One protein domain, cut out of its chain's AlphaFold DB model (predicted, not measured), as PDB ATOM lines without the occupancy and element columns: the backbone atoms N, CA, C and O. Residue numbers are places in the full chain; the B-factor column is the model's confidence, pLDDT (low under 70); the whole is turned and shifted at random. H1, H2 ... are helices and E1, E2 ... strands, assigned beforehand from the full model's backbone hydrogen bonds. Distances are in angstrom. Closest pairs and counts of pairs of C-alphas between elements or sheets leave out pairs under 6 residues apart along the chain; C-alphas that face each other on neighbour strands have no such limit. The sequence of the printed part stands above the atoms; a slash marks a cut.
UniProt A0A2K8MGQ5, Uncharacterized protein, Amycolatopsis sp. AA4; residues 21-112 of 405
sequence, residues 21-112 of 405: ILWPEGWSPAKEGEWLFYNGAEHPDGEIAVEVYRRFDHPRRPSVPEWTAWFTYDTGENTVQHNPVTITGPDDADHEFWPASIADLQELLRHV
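AT A GLANCE: This is residues 21 to 112 of the 405 residues of an uncharacterized protein of Amycolatopsis sp. AA4 (UniProt A0A2K8MGQ5). A strongly twisted sheet of five antiparallel strands, E1 to E5, has one helix, H1, packed over one face. The 92 printed residues hold the strands in chain order, then H1; sheet order is E1, E2, E3, E4, E5, and the class is mixed. The whole is compact, with a radius of gyration of the C-alphas of 13.2 A and spans of 40 by 29 by 23 A.

HOW THE PARTS SIT: Residues 21 to 22 pair antiparallel with residues 80 to 81 of E4, residues 80 to 88. E1, residues 35 to 42, bends by 53 degrees at residue 38; E4 bends by 66 degrees at residue 83. E1 and E2, residues 48 to 56, form a hairpin at 157 degrees, with N 36 and O 54 2.8 A apart, within hydrogen-bond range. E2 and E3, residues 66 to 74, form a hairpin at 160 degrees, with N 51 and O 71 at 2.9 A. E3 and E4 form another at 159 degrees, with N 70 and O 86 at 2.8 A. E4 and E5, residues 94 to 97, form the last at 144 degrees, with N 87 and O 95 at 2.8 A. These strands make a meander, each the antiparallel neighbour of the one before. H1, residues 102 to 111, is on the sheet at a height of 9.2 A, only just over E3 and E4 with 3 C-alphas on each. On the local plane it stands at 2 degrees to E3, along the strands. Every O i to N i+4 pair in H1 is within hydrogen-bond range.

IN THESE COORDINATES: E1 begins at C-alpha 35, (34.086, -6.307, 42.005), and measures 20.7 A. E2 measures 26.8 A, E3 27.0 A, E4 21.7 A and E5 10.0 A. H1, 14.1 A, ends at C-alpha 111, (26.993, -13.179, 48.836).

THE WHOLE: The C-alphas farthest apart, of Asp 45 and Arg 61, are 39.9 A apart. The printed part has no cut and no long link. Its mean pLDDT is 74.7; residues 32 to 33, 41 to 49, 56 to 65 and 75 to 79 are under 70.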
ATOM      1  N   ILE A  21      45.459 -19.612  50.641       79.38
ATOM      2  CA  ILE A  21      44.656 -20.057  49.505       79.38
ATOM      3  C   ILE A  21      45.480 -19.875  48.227       79.38
ATOM      4  O   ILE A  21      46.031 -18.802  47.981       79.38
ATOM      5  N   LEU A  22      45.556 -20.911  47.389       80.25
ATOM      6  CA  LEU A  22      46.239 -20.822  46.098       80.25
ATOM      7  C   LEU A  22      45.317 -20.215  45.030       80.25
ATOM      8  O   LEU A  22      44.412 -20.882  44.527       80.25
ATOM      9  N   TRP A  23      45.568 -18.954  44.681       81.38
ATOM     10  CA  TRP A  23      44.935 -18.222  43.584       81.38
ATOM     11  C   TRP A  23      45.259 -18.882  42.225       81.38
ATOM     12  O   TRP A  23      46.432 -18.956  41.845       81.38
ATOM     13  N   PRO A  24      44.254 -19.362  41.463       78.50
ATOM     14  CA  PRO A  24      44.478 -19.984  40.161       78.50
ATOM     15  C   PRO A  24      44.981 -18.976  39.122       78.50
ATOM     16  O   PRO A  24      44.572 -17.815  39.130       78.50
ATOM     17  N   GLU A  25      45.806 -19.429  38.171       77.00
ATOM     18  CA  GLU A  25      46.356 -18.565  37.119       77.00
ATOM     19  C   GLU A  25      45.240 -17.822  36.361       77.00
ATOM     20  O   GLU A  25      44.382 -18.417  35.703       77.00
ATOM     21  N   GLY A  26      45.255 -16.493  36.456       73.94
ATOM     22  CA  GLY A  26      44.271 -15.638  35.803       73.94
ATOM     23  C   GLY A  26      42.877 -15.645  36.440       73.94
ATOM     24  O   GLY A  26      41.960 -15.104  35.819       73.94
ATOM     25  N   TRP A  27      42.679 -16.199  37.637       81.12
ATOM     26  CA  TRP A  27      41.536 -15.825  38.477       81.12
ATOM     27  C   TRP A  27      41.705 -14.379  38.974       81.12
ATOM     28  O   TRP A  27      42.822 -13.872  39.038       81.12
ATOM     29  N   SER A  28      40.605 -13.691  39.282       76.88
ATOM     30  CA  SER A  28      40.622 -12.468  40.096       76.88
ATOM     31  C   SER A  28      39.209 -12.138  40.589       76.88
ATOM     32  O   SER A  28      38.242 -12.479  39.895       76.88
ATOM     33  N   PRO A  29      39.053 -11.401  41.708       77.94
ATOM     34  CA  PRO A  29      37.745 -10.952  42.181       77.94
ATOM     35  C   PRO A  29      36.984 -10.167  41.108       77.94
ATOM     36  O   PRO A  29      35.778 -10.309  40.979       77.94
ATOM     37  N   ALA A  30      37.679  -9.412  40.251       73.50
ATOM     38  CA  ALA A  30      37.053  -8.627  39.185       73.50
ATOM     39  C   ALA A  30      36.451  -9.443  38.017       73.50
ATOM     40  O   ALA A  30      35.905  -8.862  37.076       73.50
ATOM     41  N   LYS A  31      36.543 -10.778  38.050       72.50
ATOM     42  CA  LYS A  31      35.801 -11.680  37.150       72.50
ATOM     43  C   LYS A  31      34.513 -12.221  37.773       72.50
ATOM     44  O   LYS A  31      33.675 -12.740  37.041       72.50
ATOM     45  N   GLU A  32      34.352 -12.072  39.084       64.44
ATOM     46  CA  GLU A  32      33.277 -12.655  39.881       64.44
ATOM     47  C   GLU A  32      32.448 -11.537  40.519       64.44
ATOM     48  O   GLU A  32      32.982 -10.660  41.188       64.44
ATOM     49  N   GLY A  33      31.128 -11.545  40.333       58.75
ATOM     50  CA  GLY A  33      30.228 -10.697  41.124       58.75
ATOM     51  C   GLY A  33      30.561  -9.195  41.168       58.75
ATOM     52  O   GLY A  33      30.476  -8.612  42.237       58.75
ATOM     53  N   GLU A  34      30.909  -8.569  40.038       74.69
ATOM     54  CA  GLU A  34      30.958  -7.098  39.852       74.69
ATOM     55  C   GLU A  34      32.031  -6.313  40.647       74.69
ATOM     56  O   GLU A  34      32.031  -5.078  40.620       74.69
ATOM     57  N   TRP A  35      32.971  -6.980  41.323       80.38
ATOM     58  CA  TRP A  35      34.086  -6.307  42.005       80.38
ATOM     59  C   TRP A  35      35.031  -5.604  41.012       80.38
ATOM     60  O   TRP A  35      35.238  -6.054  39.888       80.38
ATOM     61  N   LEU A  36      35.648  -4.497  41.429       81.25
ATOM     62  CA  LEU A  36      36.640  -3.753  40.648       81.25
ATOM     63  C   LEU A  36      37.908  -3.547  41.477       81.25
ATOM     64  O   LEU A  36      37.831  -3.097  42.617       81.25
ATOM     65  N   PHE A  37      39.080  -3.827  40.900       79.50
ATOM     66  CA  PHE A  37      40.357  -3.467  41.520       79.50
ATOM     67  C   PHE A  37      40.430  -1.944  41.696       79.50
ATOM     68  O   PHE A  37      40.241  -1.195  40.734       79.50
ATOM     69  N   TYR A  38      40.693  -1.495  42.921       74.19
ATOM     70  CA  TYR A  38      40.759  -0.082  43.284       74.19
ATOM     71  C   TYR A  38      42.198   0.390  43.492       74.19
ATOM     72  O   TYR A  38      42.591   1.419  42.943       74.19
ATOM     73  N   ASN A  39      42.979  -0.351  44.283       73.06
ATOM     74  CA  ASN A  39      44.366  -0.019  44.591       73.06
ATOM     75  C   ASN A  39      45.142  -1.262  45.052       73.06
ATOM     76  O   ASN A  39      44.540  -2.225  45.520       73.06
ATOM     77  N   GLY A  40      46.471  -1.206  44.990       72.56
ATOM     78  CA  GLY A  40      47.359  -2.200  45.589       72.56
ATOM     79  C   GLY A  40      48.601  -1.540  46.183       72.56
ATOM     80  O   GLY A  40      49.001  -0.462  45.736       72.56
ATOM     81  N   ALA A  41      49.191  -2.157  47.204       68.25
ATOM     82  CA  ALA A  41      50.405  -1.678  47.856       68.25
ATOM     83  C   ALA A  41      51.300  -2.847  48.290       68.25
ATOM     84  O   ALA A  41      50.854  -3.750  48.993       68.25
ATOM     85  N   GLU A  42      52.573  -2.795  47.906       67.69
ATOM     86  CA  GLU A  42      53.623  -3.681  48.415       67.69
ATOM     87  C   GLU A  42      54.143  -3.152  49.764       67.69
ATOM     88  O   GLU A  42      54.300  -1.942  49.963       67.69
ATOM     89  N   HIS A  43      54.409  -4.058  50.701       62.78
ATOM     90  CA  HIS A  43      55.030  -3.760  51.986       62.78
ATOM     91  C   HIS A  43      56.540  -3.460  51.795       62.78
ATOM     92  O   HIS A  43      57.143  -3.985  50.859       62.78
ATOM     93  N   PRO A  44      57.197  -2.615  52.622       57.38
ATOM     94  CA  PRO A  44      58.549  -2.116  52.319       57.38
ATOM     95  C   PRO A  44      59.707  -3.129  52.353       57.38
ATOM     96  O   PRO A  44      60.824  -2.760  51.989       57.38
ATOM     97  N   ASP A  45      59.480  -4.362  52.809       69.81
ATOM     98  CA  ASP A  45      60.414  -5.490  52.647       69.81
ATOM     99  C   ASP A  45      60.313  -6.143  51.260       69.81
ATOM    100  O   ASP A  45      61.280  -6.751  50.800       69.81
ATOM    101  N   GLY A  46      59.181  -5.967  50.575       64.00
ATOM    102  CA  GLY A  46      58.876  -6.618  49.313       64.00
ATOM    103  C   GLY A  46      58.518  -8.094  49.465       64.00
ATOM    104  O   GLY A  46      58.682  -8.812  48.484       64.00
ATOM    105  N   GLU A  47      58.060  -8.547  50.643       64.44
ATOM    106  CA  GLU A  47      57.591  -9.930  50.892       64.44
ATOM    107  C   GLU A  47      56.052 -10.057  50.899       64.44
ATOM    108  O   GLU A  47      55.520 -11.133  50.641       64.44
ATOM    109  N   ILE A  48      55.326  -8.964  51.174       67.56
ATOM    110  CA  ILE A  48      53.856  -8.954  51.283       67.56
ATOM    111  C   ILE A  48      53.246  -7.863  50.395       67.56
ATOM    112  O   ILE A  48      53.743  -6.737  50.360       67.56
ATOM    113  N   ALA A  49      52.135  -8.161  49.722       69.38
ATOM    114  CA  ALA A  49      51.292  -7.184  49.032       69.38
ATOM    115  C   ALA A  49      49.870  -7.163  49.607       69.38
ATOM    116  O   ALA A  49      49.361  -8.182  50.069       69.38
ATOM    117  N   VAL A  50      49.209  -6.008  49.541       74.94
ATOM    118  CA  VAL A  50      47.780  -5.850  49.842       74.94
ATOM    119  C   VAL A  50      47.070  -5.318  48.602       74.94
ATOM    120  O   VAL A  50      47.450  -4.267  48.085       74.94
ATOM    121  N   GLU A  51      46.023  -6.005  48.142       79.19
ATOM    122  CA  GLU A  51      45.116  -5.499  47.102       79.19
ATOM    123  C   GLU A  51      43.754  -5.133  47.692       79.19
ATOM    124  O   GLU A  51      43.242  -5.778  48.610       79.19
ATOM    125  N   VAL A  52      43.156  -4.089  47.123       77.88
ATOM    126  CA  VAL A  52      41.873  -3.526  47.533       77.88
ATOM    127  C   VAL A  52      40.924  -3.577  46.346       77.88
ATOM    128  O   VAL A  52      41.160  -2.925  45.323       77.88
ATOM    129  N   TYR A  53      39.827  -4.310  46.494       81.75
ATOM    130  CA  TYR A  53      38.740  -4.355  45.523       81.75
ATOM    131  C   TYR A  53      37.522  -3.630  46.086       81.75
ATOM    132  O   TYR A  53      37.266  -3.659  47.286       81.75
ATOM    133  N   ARG A  54      36.755  -2.976  45.217       80.06
ATOM    134  CA  ARG A  54      35.512  -2.291  45.575       80.06
ATOM    135  C   ARG A  54      34.373  -2.775  44.703       80.06
ATOM    136  O   ARG A  54      34.539  -2.876  43.485       80.06
ATOM    137  N   ARG A  55      33.217  -3.035  45.304       79.19
ATOM    138  CA  ARG A  55      31.991  -3.335  44.570       79.19
ATOM    139  C   ARG A  55      31.047  -2.147  44.630       79.19
ATOM    140  O   ARG A  55      30.634  -1.709  45.700       79.19
ATOM    141  N   PHE A  56      30.692  -1.659  43.447       69.00
ATOM    142  CA  PHE A  56      29.681  -0.629  43.252       69.00
ATOM    143  C   PHE A  56      28.493  -1.282  42.548       69.00
ATOM    144  O   PHE A  56      28.459  -1.307  41.319       69.00
ATOM    145  N   ASP A  57      27.507  -1.776  43.305       60.69
ATOM    146  CA  ASP A  57      26.353  -2.532  42.765       60.69
ATOM    147  C   ASP A  57      25.468  -1.737  41.771       60.69
ATOM    148  O   ASP A  57      24.457  -2.235  41.284       60.69
ATOM    149  N   HIS A  58      25.812  -0.481  41.457       49.12
ATOM    150  CA  HIS A  58      25.372   0.178  40.233       49.12
ATOM    151  C   HIS A  58      26.332   1.324  39.834       49.12
ATOM    152  O   HIS A  58      26.351   2.365  40.498       49.12
ATOM    153  N   PRO A  59      27.008   1.279  38.664       45.06
ATOM    154  CA  PRO A  59      27.990   2.294  38.232       45.06
ATOM    155  C   PRO A  59      27.386   3.653  37.797       45.06
ATOM    156  O   PRO A  59      27.964   4.376  36.984       45.06
ATOM    157  N   ARG A  60      26.177   3.991  38.274       46.94
ATOM    158  CA  ARG A  60      25.452   5.254  38.009       46.94
ATOM    159  C   ARG A  60      24.564   5.738  39.169       46.94
ATOM    160  O   ARG A  60      23.885   6.749  38.993       46.94
ATOM    161  N   ARG A  61      24.525   5.055  40.322       49.91
ATOM    162  CA  ARG A  61      23.691   5.442  41.476       49.91
ATOM    163  C   ARG A  61      24.578   5.672  42.713       49.91
ATOM    164  O   ARG A  61      25.008   4.696  43.307       49.91
ATOM    165  N   PRO A  62      24.821   6.922  43.154       46.09
ATOM    166  CA  PRO A  62      25.589   7.203  44.376       46.09
ATOM    167  C   PRO A  62      24.797   6.945  45.675       46.09
ATOM    168  O   PRO A  62      25.246   7.306  46.752       46.09
ATOM    169  N   SER A  63      23.595   6.370  45.572       47.72
ATOM    170  CA  SER A  63      22.765   5.898  46.688       47.72
ATOM    171  C   SER A  63      22.875   4.385  46.907       47.72
ATOM    172  O   SER A  63      22.057   3.811  47.620       47.72
ATOM    173  N   VAL A  64      23.796   3.725  46.202       57.00
ATOM    174  CA  VAL A  64      24.053   2.291  46.320       57.00
ATOM    175  C   VAL A  64      25.171   2.079  47.344       57.00
ATOM    176  O   VAL A  64      26.151   2.823  47.290       57.00
ATOM    177  N   PRO A  65      25.048   1.096  48.254       63.31
ATOM    178  CA  PRO A  65      26.077   0.834  49.251       63.31
ATOM    179  C   PRO A  65      27.391   0.406  48.585       63.31
ATOM    180  O   PRO A  65      27.389  -0.446  47.694       63.31
ATOM    181  N   GLU A  66      28.497   1.009  49.014       75.56
ATOM    182  CA  GLU A  66      29.847   0.667  48.567       75.56
ATOM    183  C   GLU A  66      30.420  -0.413  49.490       75.56
ATOM    184  O   GLU A  66      30.365  -0.275  50.709       75.56
ATOM    185  N   TRP A  67      30.956  -1.484  48.907       85.81
ATOM    186  CA  TRP A  67      31.625  -2.561  49.642       85.81
ATOM    187  C   TRP A  67      33.105  -2.575  49.285       85.81
ATOM    188  O   TRP A  67      33.444  -2.501  48.101       85.81
ATOM    189  N   THR A  68      33.982  -2.716  50.278       84.94
ATOM    190  CA  THR A  68      35.427  -2.879  50.056       84.94
ATOM    191  C   THR A  68      35.869  -4.260  50.523       84.94
ATOM    192  O   THR A  68      35.441  -4.717  51.573       84.94
ATOM    193  N   ALA A  69      36.719  -4.925  49.747       84.00
ATOM    194  CA  ALA A  69      37.339  -6.197  50.092       84.00
ATOM    195  C   ALA A  69      38.862  -6.040  50.066       84.00
ATOM    196  O   ALA A  69      39.433  -5.586  49.067       84.00
ATOM    197  N   TRP A  70      39.499  -6.406  51.174       83.00
ATOM    198  CA  TRP A  70      40.936  -6.322  51.401       83.00
ATOM    199  C   TRP A  70      41.538  -7.721  51.408       83.00
ATOM    200  O   TRP A  70      41.048  -8.624  52.087       83.00
ATOM    201  N   PHE A  71      42.625  -7.880  50.666       82.44
ATOM    202  CA  PHE A  71      43.286  -9.158  50.454       82.44
ATOM    203  C   PHE A  71      44.793  -8.985  50.639       82.44
ATOM    204  O   PHE A  71      45.354  -8.010  50.140       82.44
ATOM    205  N   THR A  72      45.443  -9.932  51.313       80.25
ATOM    206  CA  THR A  72      46.893  -9.922  51.559       80.25
ATOM    207  C   THR A  72      47.545 -11.102  50.840       80.25
ATOM    208  O   THR A  72      46.980 -12.193  50.847       80.25
ATOM    209  N   TYR A  73      48.725 -10.913  50.248       76.88
ATOM    210  CA  TYR A  73      49.418 -11.910  49.423       76.88
ATOM    211  C   TYR A  73      50.916 -11.964  49.715       76.88
ATOM    212  O   TYR A  73      51.497 -10.954  50.110       76.88
ATOM    213  N   ASP A  74      51.536 -13.105  49.422       75.06
ATOM    214  CA  ASP A  74      52.979 -13.199  49.175       75.06
ATOM    215  C   ASP A  74      53.311 -12.507  47.834       75.06
ATOM    216  O   ASP A  74      52.560 -12.617  46.860       75.06
ATOM    217  N   THR A  75      54.413 -11.761  47.769       64.88
ATOM    218  CA  THR A  75      54.888 -11.082  46.544       64.88
ATOM    219  C   THR A  75      55.741 -11.969  45.640       64.88
ATOM    220  O   THR A  75      55.938 -11.634  44.469       64.88
ATOM    221  N   GLY A  76      56.297 -13.069  46.161       59.03
ATOM    222  CA  GLY A  76      57.190 -13.958  45.418       59.03
ATOM    223  C   GLY A  76      56.484 -14.609  44.230       59.03
ATOM    224  O   GLY A  76      57.058 -14.727  43.145       59.03
ATOM    225  N   GLU A  77      55.211 -14.949  44.429       57.00
ATOM    226  CA  GLU A  77      54.230 -15.248  43.393       57.00
ATOM    227  C   GLU A  77      52.864 -14.716  43.869       57.00
ATOM    228  O   GLU A  77      52.401 -15.126  44.933       57.00
ATOM    229  N   ASN A  78      52.168 -13.881  43.075       58.44
ATOM    230  CA  ASN A  78      50.794 -13.393  43.355       58.44
ATOM    231  C   ASN A  78      49.720 -14.513  43.251       58.44
ATOM    232  O   ASN A  78      48.619 -14.317  42.737       58.44
ATOM    233  N   THR A  79      50.075 -15.721  43.679       65.56
ATOM    234  CA  THR A  79      49.286 -16.952  43.717       65.56
ATOM    235  C   THR A  79      48.991 -17.378  45.155       65.56
ATOM    236  O   THR A  79      48.169 -18.265  45.352       65.56
ATOM    237  N   VAL A  80      49.617 -16.768  46.169       74.94
ATOM    238  CA  VAL A  80      49.440 -17.130  47.584       74.94
ATOM    239  C   VAL A  80      48.664 -16.032  48.310       74.94
ATOM    240  O   VAL A  80      49.238 -15.051  48.772       74.94
ATOM    241  N   GLN A  81      47.347 -16.207  48.422       79.50
ATOM    242  CA  GLN A  81      46.479 -15.403  49.286       79.50
ATOM    243  C   GLN A  81      46.691 -15.817  50.746       79.50
ATOM    244  O   GLN A  81      46.642 -17.005  51.055       79.50
ATOM    245  N   HIS A  82      46.829 -14.854  51.653       73.88
ATOM    246  CA  HIS A  82      46.744 -15.056  53.099       73.88
ATOM    247  C   HIS A  82      45.333 -14.752  53.617       73.88
ATOM    248  O   HIS A  82      44.712 -13.774  53.195       73.88
ATOM    249  N   ASN A  83      44.865 -15.553  54.575       75.50
ATOM    250  CA  ASN A  83      43.717 -15.220  55.421       75.50
ATOM    251  C   ASN A  83      44.129 -14.300  56.598       75.50
ATOM    252  O   ASN A  83      45.304 -14.311  56.974       75.50
ATOM    253  N   PRO A  84      43.203 -13.542  57.217       80.31
ATOM    254  CA  PRO A  84      41.806 -13.371  56.820       80.31
ATOM    255  C   PRO A  84      41.645 -12.493  55.570       80.31
ATOM    256  O   PRO A  84      42.544 -11.748  55.180       80.31
ATOM    257  N   VAL A  85      40.460 -12.565  54.968       84.31
ATOM    258  CA  VAL A  85      39.957 -11.578  54.004       84.31
ATOM    259  C   VAL A  85      39.026 -10.636  54.761       84.31
ATOM    260  O   VAL A  85      38.068 -11.096  55.383       84.31
ATOM    261  N   THR A  86      39.285  -9.329  54.712       85.75
ATOM    262  CA  THR A  86      38.447  -8.328  55.394       85.75
ATOM    263  C   THR A  86      37.473  -7.702  54.404       85.75
ATOM    264  O   THR A  86      37.888  -7.175  53.371       85.75
ATOM    265  N   ILE A  87      36.180  -7.723  54.721       86.25
ATOM    266  CA  ILE A  87      35.139  -7.002  53.986       86.25
ATOM    267  C   ILE A  87      34.692  -5.804  54.827       86.25
ATOM    268  O   ILE A  87      34.112  -5.993  55.893       86.25
ATOM    269  N   THR A  88      34.927  -4.585  54.342       83.69
ATOM    270  CA  THR A  88      34.404  -3.355  54.953       83.69
ATOM    271  C   THR A  88      33.019  -3.043  54.382       83.69
ATOM    272  O   THR A  88      32.838  -3.002  53.156       83.69
ATOM    273  N   GLY A  89      32.051  -2.836  55.272       84.19
ATOM    274  CA  GLY A  89      30.665  -2.511  54.959       84.19
ATOM    275  C   GLY A  89      30.396  -1.025  54.668       84.19
ATOM    276  O   GLY A  89      31.277  -0.178  54.821       84.19
ATOM    277  N   PRO A  90      29.159  -0.681  54.255       75.44
ATOM    278  CA  PRO A  90      28.740   0.691  53.928       75.44
ATOM    279  C   PRO A  90      28.544   1.597  55.158       75.44
ATOM    280  O   PRO A  90      28.249   2.784  55.025       75.44
ATOM    281  N   ASP A  91      28.634   1.000  56.340       75.25
ATOM    282  CA  ASP A  91      28.626   1.563  57.687       75.25
ATOM    283  C   ASP A  91      30.049   1.709  58.270       75.25
ATOM    284  O   ASP A  91      30.198   1.987  59.458       75.25
ATOM    285  N   ASP A  92      31.080   1.526  57.432       76.25
ATOM    286  CA  ASP A  92      32.504   1.452  57.788       76.25
ATOM    287  C   ASP A  92      32.837   0.324  58.800       76.25
ATOM    288  O   ASP A  92      33.869   0.369  59.474       76.25
ATOM    289  N   ALA A  93      31.989  -0.710  58.912       79.25
ATOM    290  CA  ALA A  93      32.249  -1.884  59.747       79.25
ATOM    291  C   ALA A  93      33.141  -2.908  59.022       79.25
ATOM    292  O   ALA A  93      32.809  -3.366  57.928       79.25
ATOM    293  N   ASP A  94      34.256  -3.302  59.637       81.06
ATOM    294  CA  ASP A  94      35.129  -4.365  59.125       81.06
ATOM    295  C   ASP A  94      34.664  -5.754  59.590       81.06
ATOM    296  O   ASP A  94      34.440  -5.998  60.778       81.06
ATOM    297  N   HIS A  95      34.575  -6.688  58.644       81.88
ATOM    298  CA  HIS A  95      34.227  -8.088  58.874       81.88
ATOM    299  C   HIS A  95      35.354  -9.004  58.375       81.88
ATOM    300  O   HIS A  95      35.643  -9.038  57.178       81.88
ATOM    301  N   GLU A  96      35.992  -9.751  59.278       86.00
ATOM    302  CA  GLU A  96      37.032 -10.729  58.935       86.00
ATOM    303  C   GLU A  96      36.426 -12.095  58.587       86.00
ATOM    304  O   GLU A  96      35.611 -12.631  59.336       86.00
ATOM    305  N   PHE A  97      36.880 -12.689  57.482       83.38
ATOM    306  CA  PHE A  97      36.516 -14.040  57.054       83.38
ATOM    307  C   PHE A  97      37.762 -14.901  56.848       83.38
ATOM    308  O   PHE A  97      38.809 -14.406  56.430       83.38
ATOM    309  N   TRP A  98      37.622 -16.210  57.061       87.62
ATOM    310  CA  TRP A  98      38.696 -17.197  56.898       87.62
ATOM    311  C   TRP A  98      38.287 -18.289  55.886       87.62
ATOM    312  O   TRP A  98      37.994 -19.411  56.292       87.62
ATOM    313  N   PRO A  99      38.206 -17.990  54.571       82.75
ATOM    314  CA  PRO A  99      37.826 -18.985  53.567       82.75
ATOM    315  C   PRO A  99      38.895 -20.083  53.463       82.75
ATOM    316  O   PRO A  99      40.081 -19.778  53.342       82.75
ATOM    317  N   ALA A 100      38.503 -21.358  53.461       83.25
ATOM    318  CA  ALA A 100      39.447 -22.473  53.347       83.25
ATOM    319  C   ALA A 100      39.813 -22.790  51.882       83.25
ATOM    320  O   ALA A 100      40.777 -23.511  51.614       83.25
ATOM    321  N   SER A 101      39.060 -22.259  50.911       84.00
ATOM    322  CA  SER A 101      39.316 -22.465  49.483       84.00
ATOM    323  C   SER A 101      38.899 -21.284  48.593       84.00
ATOM    324  O   SER A 101      38.244 -20.333  49.019       84.00
ATOM    325  N   ILE A 102      39.259 -21.366  47.306       84.75
ATOM    326  CA  ILE A 102      38.815 -20.420  46.269       84.75
ATOM    327  C   ILE A 102      37.297 -20.477  46.059       84.75
ATOM    328  O   ILE A 102      36.703 -19.446  45.761       84.75
ATOM    329  N   ALA A 103      36.663 -21.642  46.238       85.06
ATOM    330  CA  ALA A 103      35.213 -21.770  46.106       85.06
ATOM    331  C   ALA A 103      34.497 -21.016  47.237       85.06
ATOM    332  O   ALA A 103      33.612 -20.209  46.966       85.06
ATOM    333  N   ASP A 104      34.962 -21.194  48.475       85.12
ATOM    334  CA  ASP A 104      34.508 -20.476  49.669       85.12
ATOM    335  C   ASP A 104      34.640 -18.954  49.470       85.12
ATOM    336  O   ASP A 104      33.729 -18.185  49.775       85.12
ATOM    337  N   LEU A 105      35.771 -18.509  48.904       85.56
ATOM    338  CA  LEU A 105      36.026 -17.100  48.607       85.56
ATOM    339  C   LEU A 105      35.124 -16.563  47.479       85.56
ATOM    340  O   LEU A 105      34.622 -15.442  47.576       85.56
ATOM    341  N   GLN A 106      34.885 -17.346  46.422       86.00
ATOM    342  CA  GLN A 106      33.927 -17.011  45.361       86.00
ATOM    343  C   GLN A 106      32.498 -16.892  45.914       86.00
ATOM    344  O   GLN A 106      31.770 -15.974  45.531       86.00
ATOM    345  N   GLU A 107      32.097 -17.784  46.822       86.12
ATOM    346  CA  GLU A 107      30.784 -17.770  47.467       86.12
ATOM    347  C   GLU A 107      30.624 -16.551  48.388       86.12
ATOM    348  O   GLU A 107      29.668 -15.787  48.222       86.12
ATOM    349  N   LEU A 108      31.611 -16.274  49.249       86.88
ATOM    350  CA  LEU A 108      31.672 -15.062  50.073       86.88
ATOM    351  C   LEU A 108      31.517 -13.793  49.220       86.88
ATOM    352  O   LEU A 108      30.575 -13.024  49.411       86.88
ATOM    353  N   LEU A 109      32.396 -13.589  48.232       86.25
ATOM    354  CA  LEU A 109      32.409 -12.379  47.395       86.25
ATOM    355  C   LEU A 109      31.130 -12.202  46.562       86.25
ATOM    356  O   LEU A 109      30.763 -11.069  46.229       86.25
ATOM    357  N   ARG A 110      30.437 -13.303  46.250       83.31
ATOM    358  CA  ARG A 110      29.119 -13.313  45.604       83.31
ATOM    359  C   ARG A 110      27.990 -12.936  46.570       83.31
ATOM    360  O   ARG A 110      27.047 -12.280  46.128       83.31
ATOM    361  N   HIS A 111      28.063 -13.345  47.839       85.19
ATOM    362  CA  HIS A 111      26.993 -13.179  48.836       85.19
ATOM    363  C   HIS A 111      27.065 -11.856  49.621       85.19
ATOM    364  O   HIS A 111      26.013 -11.365  50.044       85.19
ATOM    365  N   VAL A 112      28.249 -11.229  49.735       86.62
ATOM    366  CA  VAL A 112      28.432  -9.874  50.302       86.62
ATOM    367  C   VAL A 112      27.360  -8.915  49.787       86.62
ATOM    368  O   VAL A 112      27.172  -8.800  48.577       86.62
TER     369      VAL A 112